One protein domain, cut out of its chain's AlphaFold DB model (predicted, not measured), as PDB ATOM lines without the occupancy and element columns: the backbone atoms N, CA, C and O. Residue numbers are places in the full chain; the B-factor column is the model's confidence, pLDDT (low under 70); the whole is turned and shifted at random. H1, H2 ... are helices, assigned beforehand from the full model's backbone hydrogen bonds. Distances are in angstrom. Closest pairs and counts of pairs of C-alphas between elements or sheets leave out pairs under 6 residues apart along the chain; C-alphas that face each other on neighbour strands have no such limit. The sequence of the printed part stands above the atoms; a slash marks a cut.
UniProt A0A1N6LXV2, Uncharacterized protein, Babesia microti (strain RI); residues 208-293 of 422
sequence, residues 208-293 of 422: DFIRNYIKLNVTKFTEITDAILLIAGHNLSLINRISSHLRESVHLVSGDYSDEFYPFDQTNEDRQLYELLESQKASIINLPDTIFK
ATOM      1  N   ASP A 208     128.302 118.261  96.295       75.94
ATOM      2  CA  ASP A 208     127.981 117.285  95.247       75.94
ATOM      3  C   ASP A 208     126.493 117.294  94.883       75.94
ATOM      4  O   ASP A 208     126.124 117.231  93.705       75.94
ATOM      5  N   PHE A 209     125.618 117.423  95.884       76.56
ATOM      6  CA  PHE A 209     124.182 117.554  95.661       76.56
ATOM      7  C   PHE A 209     123.864 118.844  94.903       76.56
ATOM      8  O   PHE A 209     123.103 118.817  93.936       76.56
ATOM      9  N   ILE A 210     124.476 119.966  95.292       72.81
ATOM     10  CA  ILE A 210     124.248 121.258  94.640       72.81
ATOM     11  C   ILE A 210     124.784 121.259  93.206       72.81
ATOM     12  O   ILE A 210     124.089 121.704  92.293       72.81
ATOM     13  N   ARG A 211     125.983 120.719  92.979       80.75
ATOM     14  CA  ARG A 211     126.567 120.561  91.639       80.75
ATOM     15  C   ARG A 211     125.646 119.755  90.735       80.75
ATOM     16  O   ARG A 211     125.383 120.168  89.608       80.75
ATOM     17  N   ASN A 212     125.116 118.642  91.235       80.62
ATOM     18  CA  ASN A 212     124.164 117.822  90.489       80.62
ATOM     19  C   ASN A 212     122.840 118.554  90.251       80.62
ATOM     20  O   ASN A 212     122.299 118.494  89.150       80.62
ATOM     21  N   TYR A 213     122.341 119.299  91.239       78.31
ATOM     22  CA  TYR A 213     121.140 120.116  91.094       78.31
ATOM     23  C   TYR A 213     121.300 121.180  90.001       78.31
ATOM     24  O   TYR A 213     120.430 121.286  89.138       78.31
ATOM     25  N   ILE A 214     122.410 121.926  89.992       80.12
ATOM     26  CA  ILE A 214     122.696 122.946  88.972       80.12
ATOM     27  C   ILE A 214     122.830 122.292  87.592       80.12
ATOM     28  O   ILE A 214     122.230 122.771  86.630       80.12
ATOM     29  N   LYS A 215     123.533 121.155  87.505       83.81
ATOM     30  CA  LYS A 215     123.710 120.424  86.244       83.81
ATOM     31  C   LYS A 215     122.403 119.926  85.631       83.81
ATOM     32  O   LYS A 215     122.228 119.949  84.416       83.81
ATOM     33  N   LEU A 216     121.484 119.455  86.471       78.00
ATOM     34  CA  LEU A 216     120.201 118.915  86.023       78.00
ATOM     35  C   LEU A 216     119.182 120.011  85.703       78.00
ATOM     36  O   LEU A 216     118.354 119.829  84.815       78.00
ATOM     37  N   ASN A 217     119.230 121.135  86.420       72.31
ATOM     38  CA  ASN A 217     118.171 122.139  86.373       72.31
ATOM     39  C   ASN A 217     118.563 123.439  85.662       72.31
ATOM     40  O   ASN A 217     117.670 124.191  85.282       72.31
ATOM     41  N   VAL A 218     119.843 123.753  85.500       74.44
ATOM     42  CA  VAL A 218     120.275 125.103  85.102       74.44
ATOM     43  C   VAL A 218     121.119 125.064  83.842       74.44
ATOM     44  O   VAL A 218     120.814 125.751  82.872       74.44
ATOM     45  N   THR A 219     122.179 124.262  83.842       78.06
ATOM     46  CA  THR A 219     123.156 124.257  82.755       78.06
ATOM     47  C   THR A 219     123.862 122.916  82.657       78.06
ATOM     48  O   THR A 219     124.096 122.260  83.662       78.06
ATOM     49  N   LYS A 220     124.250 122.502  81.450       81.12
ATOM     50  CA  LYS A 220     125.105 121.319  81.269       81.12
ATOM     51  C   LYS A 220     126.595 121.661  81.388       81.12
ATOM     52  O   LYS A 220     127.414 120.750  81.497       81.12
ATOM     53  N   PHE A 221     126.940 122.950  81.385       83.94
ATOM     54  CA  PHE A 221     128.316 123.433  81.361       83.94
ATOM     55  C   PHE A 221     128.906 123.502  82.770       83.94
ATOM     56  O   PHE A 221     128.325 124.073  83.703       83.94
ATOM     57  N   THR A 222     130.085 122.910  82.932       85.06
ATOM     58  CA  THR A 222     130.801 122.879  84.211       85.06
ATOM     59  C   THR A 222     131.292 124.259  84.618       85.06
ATOM     60  O   THR A 222     131.157 124.614  85.782       85.06
ATOM     61  N   GLU A 223     131.741 125.075  83.665       86.00
ATOM     62  CA  GLU A 223     132.250 126.428  83.911       86.00
ATOM     63  C   GLU A 223     131.164 127.333  84.499       86.00
ATOM     64  O   GLU A 223     131.399 128.083  85.444       86.00
ATOM     65  N   ILE A 224     129.946 127.221  83.968       84.69
ATOM     66  CA  ILE A 224     128.783 127.961  84.457       84.69
ATOM     67  C   ILE A 224     128.369 127.454  85.843       84.69
ATOM     68  O   ILE A 224     128.059 128.250  86.728       84.69
ATOM     69  N   THR A 225     128.419 126.138  86.065       84.38
ATOM     70  CA  THR A 225     128.141 125.540  87.380       84.38
ATOM     71  C   THR A 225     129.118 126.045  88.443       84.38
ATOM     72  O   THR A 225     128.698 126.439  89.533       84.38
ATOM     73  N   ASP A 226     130.409 126.079  88.116       84.69
ATOM     74  CA  ASP A 226     131.466 126.568  88.999       84.69
ATOM     75  C   ASP A 226     131.318 128.065  89.278       84.69
ATOM     76  O   ASP A 226     131.450 128.489  90.426       84.69
ATOM     77  N   ALA A 227     130.970 128.862  88.265       81.50
ATOM     78  CA  ALA A 227     130.708 130.289  88.438       81.50
ATOM     79  C   ALA A 227     129.519 130.547  89.381       81.50
ATOM     80  O   ALA A 227     129.623 131.370  90.291       81.50
ATOM     81  N   ILE A 228     128.412 129.811  89.223       81.00
ATOM     82  CA  ILE A 228     127.239 129.925  90.103       81.00
ATOM     83  C   ILE A 228     127.610 129.563  91.543       81.00
ATOM     84  O   ILE A 228     127.249 130.293  92.465       81.00
ATOM     85  N   LEU A 229     128.353 128.472  91.747       80.25
ATOM     86  CA  LEU A 229     128.815 128.059  93.076       80.25
ATOM     87  C   LEU A 229     129.773 129.073  93.699       80.25
ATOM     88  O   LEU A 229     129.713 129.317  94.901       80.25
ATOM     89  N   LEU A 230     130.631 129.700  92.899       78.75
ATOM     90  CA  LEU A 230     131.553 130.721  93.382       78.75
ATOM     91  C   LEU A 230     130.817 131.985  93.852       78.75
ATOM     92  O   LEU A 230     131.238 132.610  94.825       78.75
ATOM     93  N   ILE A 231     129.709 132.338  93.193       73.06
ATOM     94  CA  ILE A 231     128.884 133.510  93.523       73.06
ATOM     95  C   ILE A 231     127.938 133.218  94.695       73.06
ATOM     96  O   ILE A 231     127.875 133.977  95.662       73.06
ATOM     97  N   ALA A 232     127.180 132.127  94.609       69.94
ATOM     98  CA  ALA A 232     126.112 131.809  95.553       69.94
ATOM     99  C   ALA A 232     126.585 130.973  96.753       69.94
ATOM    100  O   ALA A 232     125.859 130.859  97.746       69.94
ATOM    101  N   GLY A 233     127.777 130.376  96.682       72.75
ATOM    102  CA  GLY A 233     128.195 129.329  97.611       72.75
ATOM    103  C   GLY A 233     127.211 128.161  97.580       72.75
ATOM    104  O   GLY A 233     126.647 127.821  96.541       72.75
ATOM    105  N   HIS A 234     126.930 127.592  98.749       70.00
ATOM    106  CA  HIS A 234     125.926 126.538  98.902       70.00
ATOM    107  C   HIS A 234     124.512 127.078  99.198       70.00
ATOM    108  O   HIS A 234     123.640 126.349  99.682       70.00
ATOM    109  N   ASN A 235     124.257 128.368  98.943       66.69
ATOM    110  CA  ASN A 235     122.961 128.979  99.214       66.69
ATOM    111  C   ASN A 235     121.969 128.680  98.080       66.69
ATOM    112  O   ASN A 235     121.910 129.389  97.075       66.69
ATOM    113  N   LEU A 236     121.127 127.664  98.286       66.56
ATOM    114  CA  LEU A 236     120.095 127.247  97.332       66.56
ATOM    115  C   LEU A 236     119.129 128.373  96.936       66.56
ATOM    116  O   LEU A 236     118.654 128.384  95.805       66.56
ATOM    117  N   SER A 237     118.843 129.331  97.824       70.44
ATOM    118  CA  SER A 237     117.942 130.442  97.481       70.44
ATOM    119  C   SER A 237     118.566 131.382  96.444       70.44
ATOM    120  O   SER A 237     117.899 131.770  95.484       70.44
ATOM    121  N   LEU A 238     119.864 131.679  96.582       70.56
ATOM    122  CA  LEU A 238     120.619 132.467  95.609       70.56
ATOM    123  C   LEU A 238     120.801 131.690  94.309       70.56
ATOM    124  O   LEU A 238     120.583 132.245  93.237       70.56
ATOM    125  N   ILE A 239     121.111 130.394  94.404       73.25
ATOM    126  CA  ILE A 239     121.214 129.516  93.235       73.25
ATOM    127  C   ILE A 239     119.902 129.528  92.457       73.25
ATOM    128  O   ILE A 239     119.930 129.721  91.248       73.25
ATOM    129  N   ASN A 240     118.753 129.394  93.121       76.19
ATOM    130  CA  ASN A 240     117.452 129.414  92.455       76.19
ATOM    131  C   ASN A 240     117.152 130.760  91.784       76.19
ATOM    132  O   ASN A 240     116.653 130.752  90.662       76.19
ATOM    133  N   ARG A 241     117.502 131.893  92.413       79.69
ATOM    134  CA  ARG A 241     117.366 133.231  91.802       79.69
ATOM    135  C   ARG A 241     118.229 133.382  90.546       79.69
ATOM    136  O   ARG A 241     117.745 133.861  89.526       79.69
ATOM    137  N   ILE A 242     119.490 132.950  90.600       80.44
ATOM    138  CA  ILE A 242     120.378 132.958  89.424       80.44
ATOM    139  C   ILE A 242     119.824 132.019  88.345       80.44
ATOM    140  O   ILE A 242     119.784 132.364  87.168       80.44
ATOM    141  N   SER A 243     119.348 130.842  88.751       79.88
ATOM    142  CA  SER A 243     118.833 129.809  87.852       79.88
ATOM    143  C   SER A 243     117.583 130.249  87.102       79.88
ATOM    144  O   SER A 243     117.470 129.965  85.912       79.88
ATOM    145  N   SER A 244     116.642 130.931  87.765       79.81
ATOM    146  CA  SER A 244     115.446 131.453  87.096       79.81
ATOM    147  C   SER A 244     115.824 132.467  86.021       79.81
ATOM    148  O   SER A 244     115.350 132.360  84.896       79.81
ATOM    149  N   HIS A 245     116.763 133.367  86.319       80.19
ATOM    150  CA  HIS A 245     117.220 134.367  85.357       80.19
ATOM    151  C   HIS A 245     117.988 133.759  84.178       80.19
ATOM    152  O   HIS A 245     117.763 134.140  83.034       80.19
ATOM    153  N   LEU A 246     118.847 132.765  84.435       78.38
ATOM    154  CA  LEU A 246     119.559 132.052  83.373       78.38
ATOM    155  C   LEU A 246     118.618 131.252  82.473       78.38
ATOM    156  O   LEU A 246     118.911 131.085  81.299       78.38
ATOM    157  N   ARG A 247     117.491 130.748  82.985       72.88
ATOM    158  CA  ARG A 247     116.478 130.099  82.139       72.88
ATOM    159  C   ARG A 247     115.725 131.113  81.280       72.88
ATOM    160  O   ARG A 247     115.427 130.823  80.127       72.88
ATOM    161  N   GLU A 248     115.440 132.294  81.820       68.94
ATOM    162  CA  GLU A 248     114.761 133.375  81.097       68.94
ATOM    163  C   GLU A 248     115.636 133.968  79.980       68.94
ATOM    164  O   GLU A 248     115.124 134.256  78.898       68.94
ATOM    165  N   SER A 249     116.953 134.086  80.186       62.69
ATOM    166  CA  SER A 249     117.867 134.646  79.179       62.69
ATOM    167  C   SER A 249     118.101 133.735  77.967       62.69
ATOM    168  O   SER A 249     118.381 134.228  76.876       62.69
ATOM    169  N   VAL A 250     117.898 132.419  78.106       57.66
ATOM    170  CA  VAL A 250     117.993 131.449  76.996       57.66
ATOM    171  C   VAL A 250     116.894 131.657  75.947       57.66
ATOM    172  O   VAL A 250     117.104 131.367  74.772       57.66
ATOM    173  N   HIS A 251     115.744 132.222  76.325       50.62
ATOM    174  CA  HIS A 251     114.647 132.486  75.389       50.62
ATOM    175  C   HIS A 251     114.867 133.710  74.483       50.62
ATOM    176  O   HIS A 251     114.089 133.908  73.553       50.62
ATOM    177  N   LEU A 252     115.909 134.516  74.719       46.31
ATOM    178  CA  LEU A 252     116.161 135.769  73.993       46.31
ATOM    179  C   LEU A 252     117.251 135.663  72.910       46.31
ATOM    180  O   LEU A 252     117.464 136.624  72.177       46.31
ATOM    181  N   VAL A 253     117.930 134.518  72.781       47.34
ATOM    182  CA  VAL A 253     119.126 134.352  71.918       47.34
ATOM    183  C   VAL A 253     118.792 133.868  70.499       47.34
ATOM    184  O   VAL A 253     119.676 133.608  69.696       47.34
ATOM    185  N   SER A 254     117.515 133.834  70.111       43.53
ATOM    186  CA  SER A 254     117.107 133.590  68.717       43.53
ATOM    187  C   SER A 254     117.259 134.838  67.827       43.53
ATOM    188  O   SER A 254     116.325 135.199  67.108       43.53
ATOM    189  N   GLY A 255     118.385 135.546  67.927       45.22
ATOM    190  CA  GLY A 255     118.700 136.743  67.144       45.22
ATOM    191  C   GLY A 255     120.054 136.596  66.454       45.22
ATOM    192  O   GLY A 255     121.010 136.168  67.091       45.22
ATOM    193  N   ASP A 256     120.098 136.933  65.164       45.19
ATOM    194  CA  ASP A 256     121.216 136.767  64.226       45.19
ATOM    195  C   ASP A 256     122.603 137.110  64.811       45.19
ATOM    196  O   ASP A 256     123.011 138.272  64.857       45.19
ATOM    197  N   TYR A 257     123.371 136.087  65.204       47.62
ATOM    198  CA  TYR A 257     124.810 136.217  65.431       47.62
ATOM    199  C   TYR A 257     125.539 136.047  64.095       47.62
ATOM    200  O   TYR A 257     125.520 134.969  63.500       47.62
ATOM    201  N   SER A 258     126.181 137.122  63.636       48.84
ATOM    202  CA  SER A 258     127.017 137.159  62.432       48.84
ATOM    203  C   SER A 258     128.074 136.048  62.439       48.84
ATOM    204  O   SER A 258     128.790 135.888  63.427       48.84
ATOM    205  N   ASP A 259     128.207 135.340  61.315       51.72
ATOM    206  CA  ASP A 259     129.038 134.142  61.104       51.72
ATOM    207  C   ASP A 259     130.570 134.321  61.301       51.72
ATOM    208  O   ASP A 259     131.341 133.406  61.028       51.72
ATOM    209  N   GLU A 260     131.053 135.468  61.791       52.94
ATOM    210  CA  GLU A 260     132.484 135.825  61.808       52.94
ATOM    211  C   GLU A 260     133.300 135.269  62.994       52.94
ATOM    212  O   GLU A 260     134.523 135.393  62.991       52.94
ATOM    213  N   PHE A 261     132.675 134.633  63.994       52.66
ATOM    214  CA  PHE A 261     133.365 134.172  65.216       52.66
ATOM    215  C   PHE A 261     133.304 132.661  65.486       52.66
ATOM    216  O   PHE A 261     133.804 132.203  66.515       52.66
ATOM    217  N   TYR A 262     132.735 131.865  64.578       58.44
ATOM    218  CA  TYR A 262     132.637 130.423  64.794       58.44
ATOM    219  C   TYR A 262     133.960 129.718  64.466       58.44
ATOM    220  O   TYR A 262     134.497 129.913  63.373       58.44
ATOM    221  N   PRO A 263     134.501 128.869  65.361       56.41
ATOM    222  CA  PRO A 263     135.555 127.945  64.975       56.41
ATOM    223  C   PRO A 263     134.994 127.009  63.895       56.41
ATOM    224  O   PRO A 263     134.075 126.230  64.143       56.41
ATOM    225  N   PHE A 264     135.506 127.167  62.674       54.22
ATOM    226  CA  PHE A 264     135.086 126.429  61.486       54.22
ATOM    227  C   PHE A 264     135.204 124.906  61.709       54.22
ATOM    228  O   PHE A 264     136.164 124.448  62.327       54.22
ATOM    229  N   ASP A 265     134.216 124.163  61.189       56.28
ATOM    230  CA  ASP A 265     134.062 122.689  61.176       56.28
ATOM    231  C   ASP A 265     133.299 122.022  62.344       56.28
ATOM    232  O   ASP A 265     133.629 120.909  62.756       56.28
ATOM    233  N   GLN A 266     132.231 122.642  62.857       60.69
ATOM    234  CA  GLN A 266     131.375 122.042  63.894       60.69
ATOM    235  C   GLN A 266     129.934 121.777  63.424       60.69
ATOM    236  O   GLN A 266     129.433 122.425  62.503       60.69
ATOM    237  N   THR A 267     129.265 120.788  64.030       73.00
ATOM    238  CA  THR A 267     127.879 120.431  63.682       73.00
ATOM    239  C   THR A 267     126.894 121.516  64.136       73.00
ATOM    240  O   THR A 267     127.195 122.323  65.014       73.00
ATOM    241  N   ASN A 268     125.676 121.534  63.581       73.56
ATOM    242  CA  ASN A 268     124.635 122.480  64.013       73.56
ATOM    243  C   ASN A 268     124.311 122.371  65.519       73.56
ATOM    244  O   ASN A 268     123.894 123.355  66.124       73.56
ATOM    245  N   GLU A 269     124.510 121.196  66.128       73.81
ATOM    246  CA  GLU A 269     124.321 120.979  67.569       73.81
ATOM    247  C   GLU A 269     125.430 121.647  68.398       73.81
ATOM    248  O   GLU A 269     125.148 122.300  69.402       73.81
ATOM    249  N   ASP A 270     126.680 121.555  67.944       74.94
ATOM    250  CA  ASP A 270     127.828 122.203  68.586       74.94
ATOM    251  C   ASP A 270     127.719 123.735  68.524       74.94
ATOM    252  O   ASP A 270     128.000 124.422  69.509       74.94
ATOM    253  N   ARG A 271     127.221 124.275  67.400       71.19
ATOM    254  CA  ARG A 271     126.946 125.712  67.239       71.19
ATOM    255  C   ARG A 271     125.925 126.210  68.267       71.19
ATOM    256  O   ARG A 271     126.178 127.198  68.952       71.19
ATOM    257  N   GLN A 272     124.812 125.494  68.433       74.81
ATOM    258  CA  GLN A 272     123.780 125.835  69.421       74.81
ATOM    259  C   GLN A 272     124.298 125.751  70.862       74.81
ATOM    260  O   GLN A 272     123.929 126.568  71.707       74.81
ATOM    261  N   LEU A 273     125.166 124.780  71.163       78.38
ATOM    262  CA  LEU A 273     125.795 124.663  72.480       78.38
ATOM    263  C   LEU A 273     126.761 125.820  72.757       78.38
ATOM    264  O   LEU A 273     126.778 126.334  73.876       78.38
ATOM    265  N   TYR A 274     127.531 126.250  71.758       78.62
ATOM    266  CA  TYR A 274     128.431 127.394  71.883       78.62
ATOM    267  C   TYR A 274     127.664 128.706  72.114       78.62
ATOM    268  O   TYR A 274     127.960 129.428  73.066       78.62
ATOM    269  N   GLU A 275     126.632 128.981  71.309       77.62
ATOM    270  CA  GLU A 275     125.763 130.160  71.462       77.62
ATOM    271  C   GLU A 275     125.094 130.190  72.849       77.62
ATOM    272  O   GLU A 275     125.068 131.222  73.527       77.62
ATOM    273  N   LEU A 276     124.611 129.034  73.320       80.75
ATOM    274  CA  LEU A 276     124.032 128.891  74.654       80.75
ATOM    275  C   LEU A 276     125.056 129.180  75.761       80.75
ATOM    276  O   LEU A 276     124.730 129.856  76.739       80.75
ATOM    277  N   LEU A 277     126.284 128.675  75.625       82.38
ATOM    278  CA  LEU A 277     127.355 128.903  76.591       82.38
ATOM    279  C   LEU A 277     127.725 130.389  76.676       82.38
ATOM    280  O   LEU A 277     127.799 130.931  77.780       82.38
ATOM    281  N   GLU A 278     127.936 131.058  75.542       81.00
ATOM    282  CA  GLU A 278     128.286 132.485  75.511       81.00
ATOM    283  C   GLU A 278     127.149 133.368  76.046       81.00
ATOM    284  O   GLU A 278     127.395 134.284  76.834       81.00
ATOM    285  N   SER A 279     125.893 133.035  75.740       80.75
ATOM    286  CA  SER A 279     124.723 133.692  76.338       80.75
ATOM    287  C   SER A 279     124.685 133.559  77.863       80.75
ATOM    288  O   SER A 279     124.471 134.539  78.592       80.75
ATOM    289  N   GLN A 280     124.937 132.353  78.381       82.12
ATOM    290  CA  GLN A 280     124.981 132.116  79.822       82.12
ATOM    291  C   GLN A 280     126.155 132.850  80.481       82.12
ATOM    292  O   GLN A 280     125.974 133.418  81.557       82.12
ATOM    293  N   LYS A 281     127.326 132.925  79.834       83.62
ATOM    294  CA  LYS A 281     128.459 133.737  80.314       83.62
ATOM    295  C   LYS A 281     128.095 135.218  80.390       83.62
ATOM    296  O   LYS A 281     128.296 135.830  81.437       83.62
ATOM    297  N   ALA A 282     127.519 135.779  79.327       79.88
ATOM    298  CA  ALA A 282     127.083 137.174  79.301       79.88
ATOM    299  C   ALA A 282     126.042 137.461  80.396       79.88
ATOM    300  O   ALA A 282     126.130 138.465  81.102       79.88
ATOM    301  N   SER A 283     125.101 136.536  80.604       81.81
ATOM    302  CA  SER A 283     124.097 136.637  81.668       81.81
ATOM    303  C   SER A 283     124.731 136.641  83.062       81.81
ATOM    304  O   SER A 283     124.329 137.434  83.909       81.81
ATOM    305  N   ILE A 284     125.746 135.799  83.300       82.44
ATOM    306  CA  ILE A 284     126.481 135.750  84.575       82.44
ATOM    307  C   ILE A 284     127.245 137.046  84.831       82.44
ATOM    308  O   ILE A 284     127.226 137.554  85.952       82.44
ATOM    309  N   ILE A 285     127.888 137.593  83.799       82.56
ATOM    310  CA  ILE A 285     128.621 138.863  83.885       82.56
ATOM    311  C   ILE A 285     127.681 140.004  84.294       82.56
ATOM    312  O   ILE A 285     128.066 140.847  85.099       82.56
ATOM    313  N   ASN A 286     126.436 139.985  83.814       82.25
ATOM    314  CA  ASN A 286     125.444 141.023  84.093       82.25
ATOM    315  C   ASN A 286     124.671 140.827  85.413       82.25
ATOM    316  O   ASN A 286     123.879 141.694  85.780       82.25
ATOM    317  N   LEU A 287     124.898 139.736  86.161       82.38
ATOM    318  CA  LEU A 287     124.203 139.467  87.432       82.38
ATOM    319  C   LEU A 287     124.276 140.603  88.469       82.38
ATOM    320  O   LEU A 287     123.266 140.814  89.152       82.38
ATOM    321  N   PRO A 288     125.411 141.317  88.641       78.25
ATOM    322  CA  PRO A 288     125.492 142.438  89.575       78.25
ATOM    323  C   PRO A 288     124.485 143.548  89.260       78.25
ATOM    324  O   PRO A 288     123.841 144.065  90.170       78.25
ATOM    325  N   ASP A 289     124.304 143.857  87.976       77.25
ATOM    326  CA  ASP A 289     123.451 144.955  87.516       77.25
ATOM    327  C   ASP A 289     121.977 144.548  87.374       77.25
ATOM    328  O   ASP A 289     121.097 145.413  87.372       77.25
ATOM    329  N   THR A 290     121.689 143.243  87.295       79.25
ATOM    330  CA  THR A 290     120.326 142.709  87.161       79.25
ATOM    331  C   THR A 290     119.776 142.169  88.481       79.25
ATOM    332  O   THR A 290     118.914 142.793  89.098       79.25
ATOM    333  N   ILE A 291     120.252 141.007  88.934       80.25
ATOM    334  CA  ILE A 291     119.669 140.269  90.066       80.25
ATOM    335  C   ILE A 291     120.138 140.829  91.402       80.25
ATOM    336  O   ILE A 291     119.346 140.903  92.343       80.25
ATOM    337  N   PHE A 292     121.422 141.174  91.505       83.12
ATOM    338  CA  PHE A 292     122.039 141.512  92.788       83.12
ATOM    339  C   PHE A 292     122.048 142.999  93.096       83.12
ATOM    340  O   PHE A 292     122.503 143.369  94.172       83.12
ATOM    341  N   LYS A 293     121.516 143.853  92.219       84.88
ATOM    342  CA  LYS A 293     121.533 145.304  92.418       84.88
ATOM    343  C   LYS A 293     121.006 145.710  93.798       84.88
ATOM    344  O   LYS A 293     121.680 146.426  94.532       84.88
TER     345      LYS A 293
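AT A GLANCE: This is residues 208 to 293 of the 422 residues of an uncharacterized protein of Babesia microti (strain RI) (UniProt A0A1N6LXV2). Three helices, H1, H2 and H3, make a small triangular cluster, and the longest helix, H4, reaches away from it, with residues 276 to 284 packed on residues 246 to 250 of H3. A wide loop, residues 251 to 267, joins H3 to H4; residues 264 to 270 stick out, and the short H5 follows H4 at the other end. The printed part has 86 residues with five named helices, H1 to H5 in order, and no named strand: all helix. It is compact, with a radius of gyration of the C-alphas of 13.8 A and spans of 39 by 29 by 18 A.

HOW THE PARTS SIT: H1, residues 208 to 217, touches H2, residues 222 to 232, closest at the C-alphas of Ile 214 and Thr 225, 6.2 A, at a steep tilt of 67 degrees. H3, residues 236 to 250, touches H2 with residues 238 to 242 alone, closest at the C-alphas of Ala 232 and Leu 238, 5.5 A. H3 also touches H1 at a shallow tilt of 27 degrees, the same way; their closest C-alphas, of Ile 210 and Leu 236, are 7.8 A apart. H4, residues 268 to 285, touches H3 at a steep tilt of 52 degrees, opposite ways, closest at the C-alphas of Leu 246 and Gln 280, 6.5 A. H1 and H4 are apart. Every O i to N i+4 pair is within hydrogen-bond range in H1, H2 and H4, and 10 of 11 in H3; H5, residues 287 to 290, is too short for one.

IN THESE COORDINATES: H1 begins at C-alpha 208, (127.981, 117.285, 95.247). H3 is 20.9 A long and H4 26.1 A. H5 ends at C-alpha 290, (120.326, 142.709, 87.161).

THE WHOLE: The two C-alphas farthest apart, of Asp 265 and Lys 293, are 40.6 A apart. The printed part has no cut, and H3 to H4 is a long link. pLDDT is under 70 at residues 232, 235 to 236 and 248 to 266.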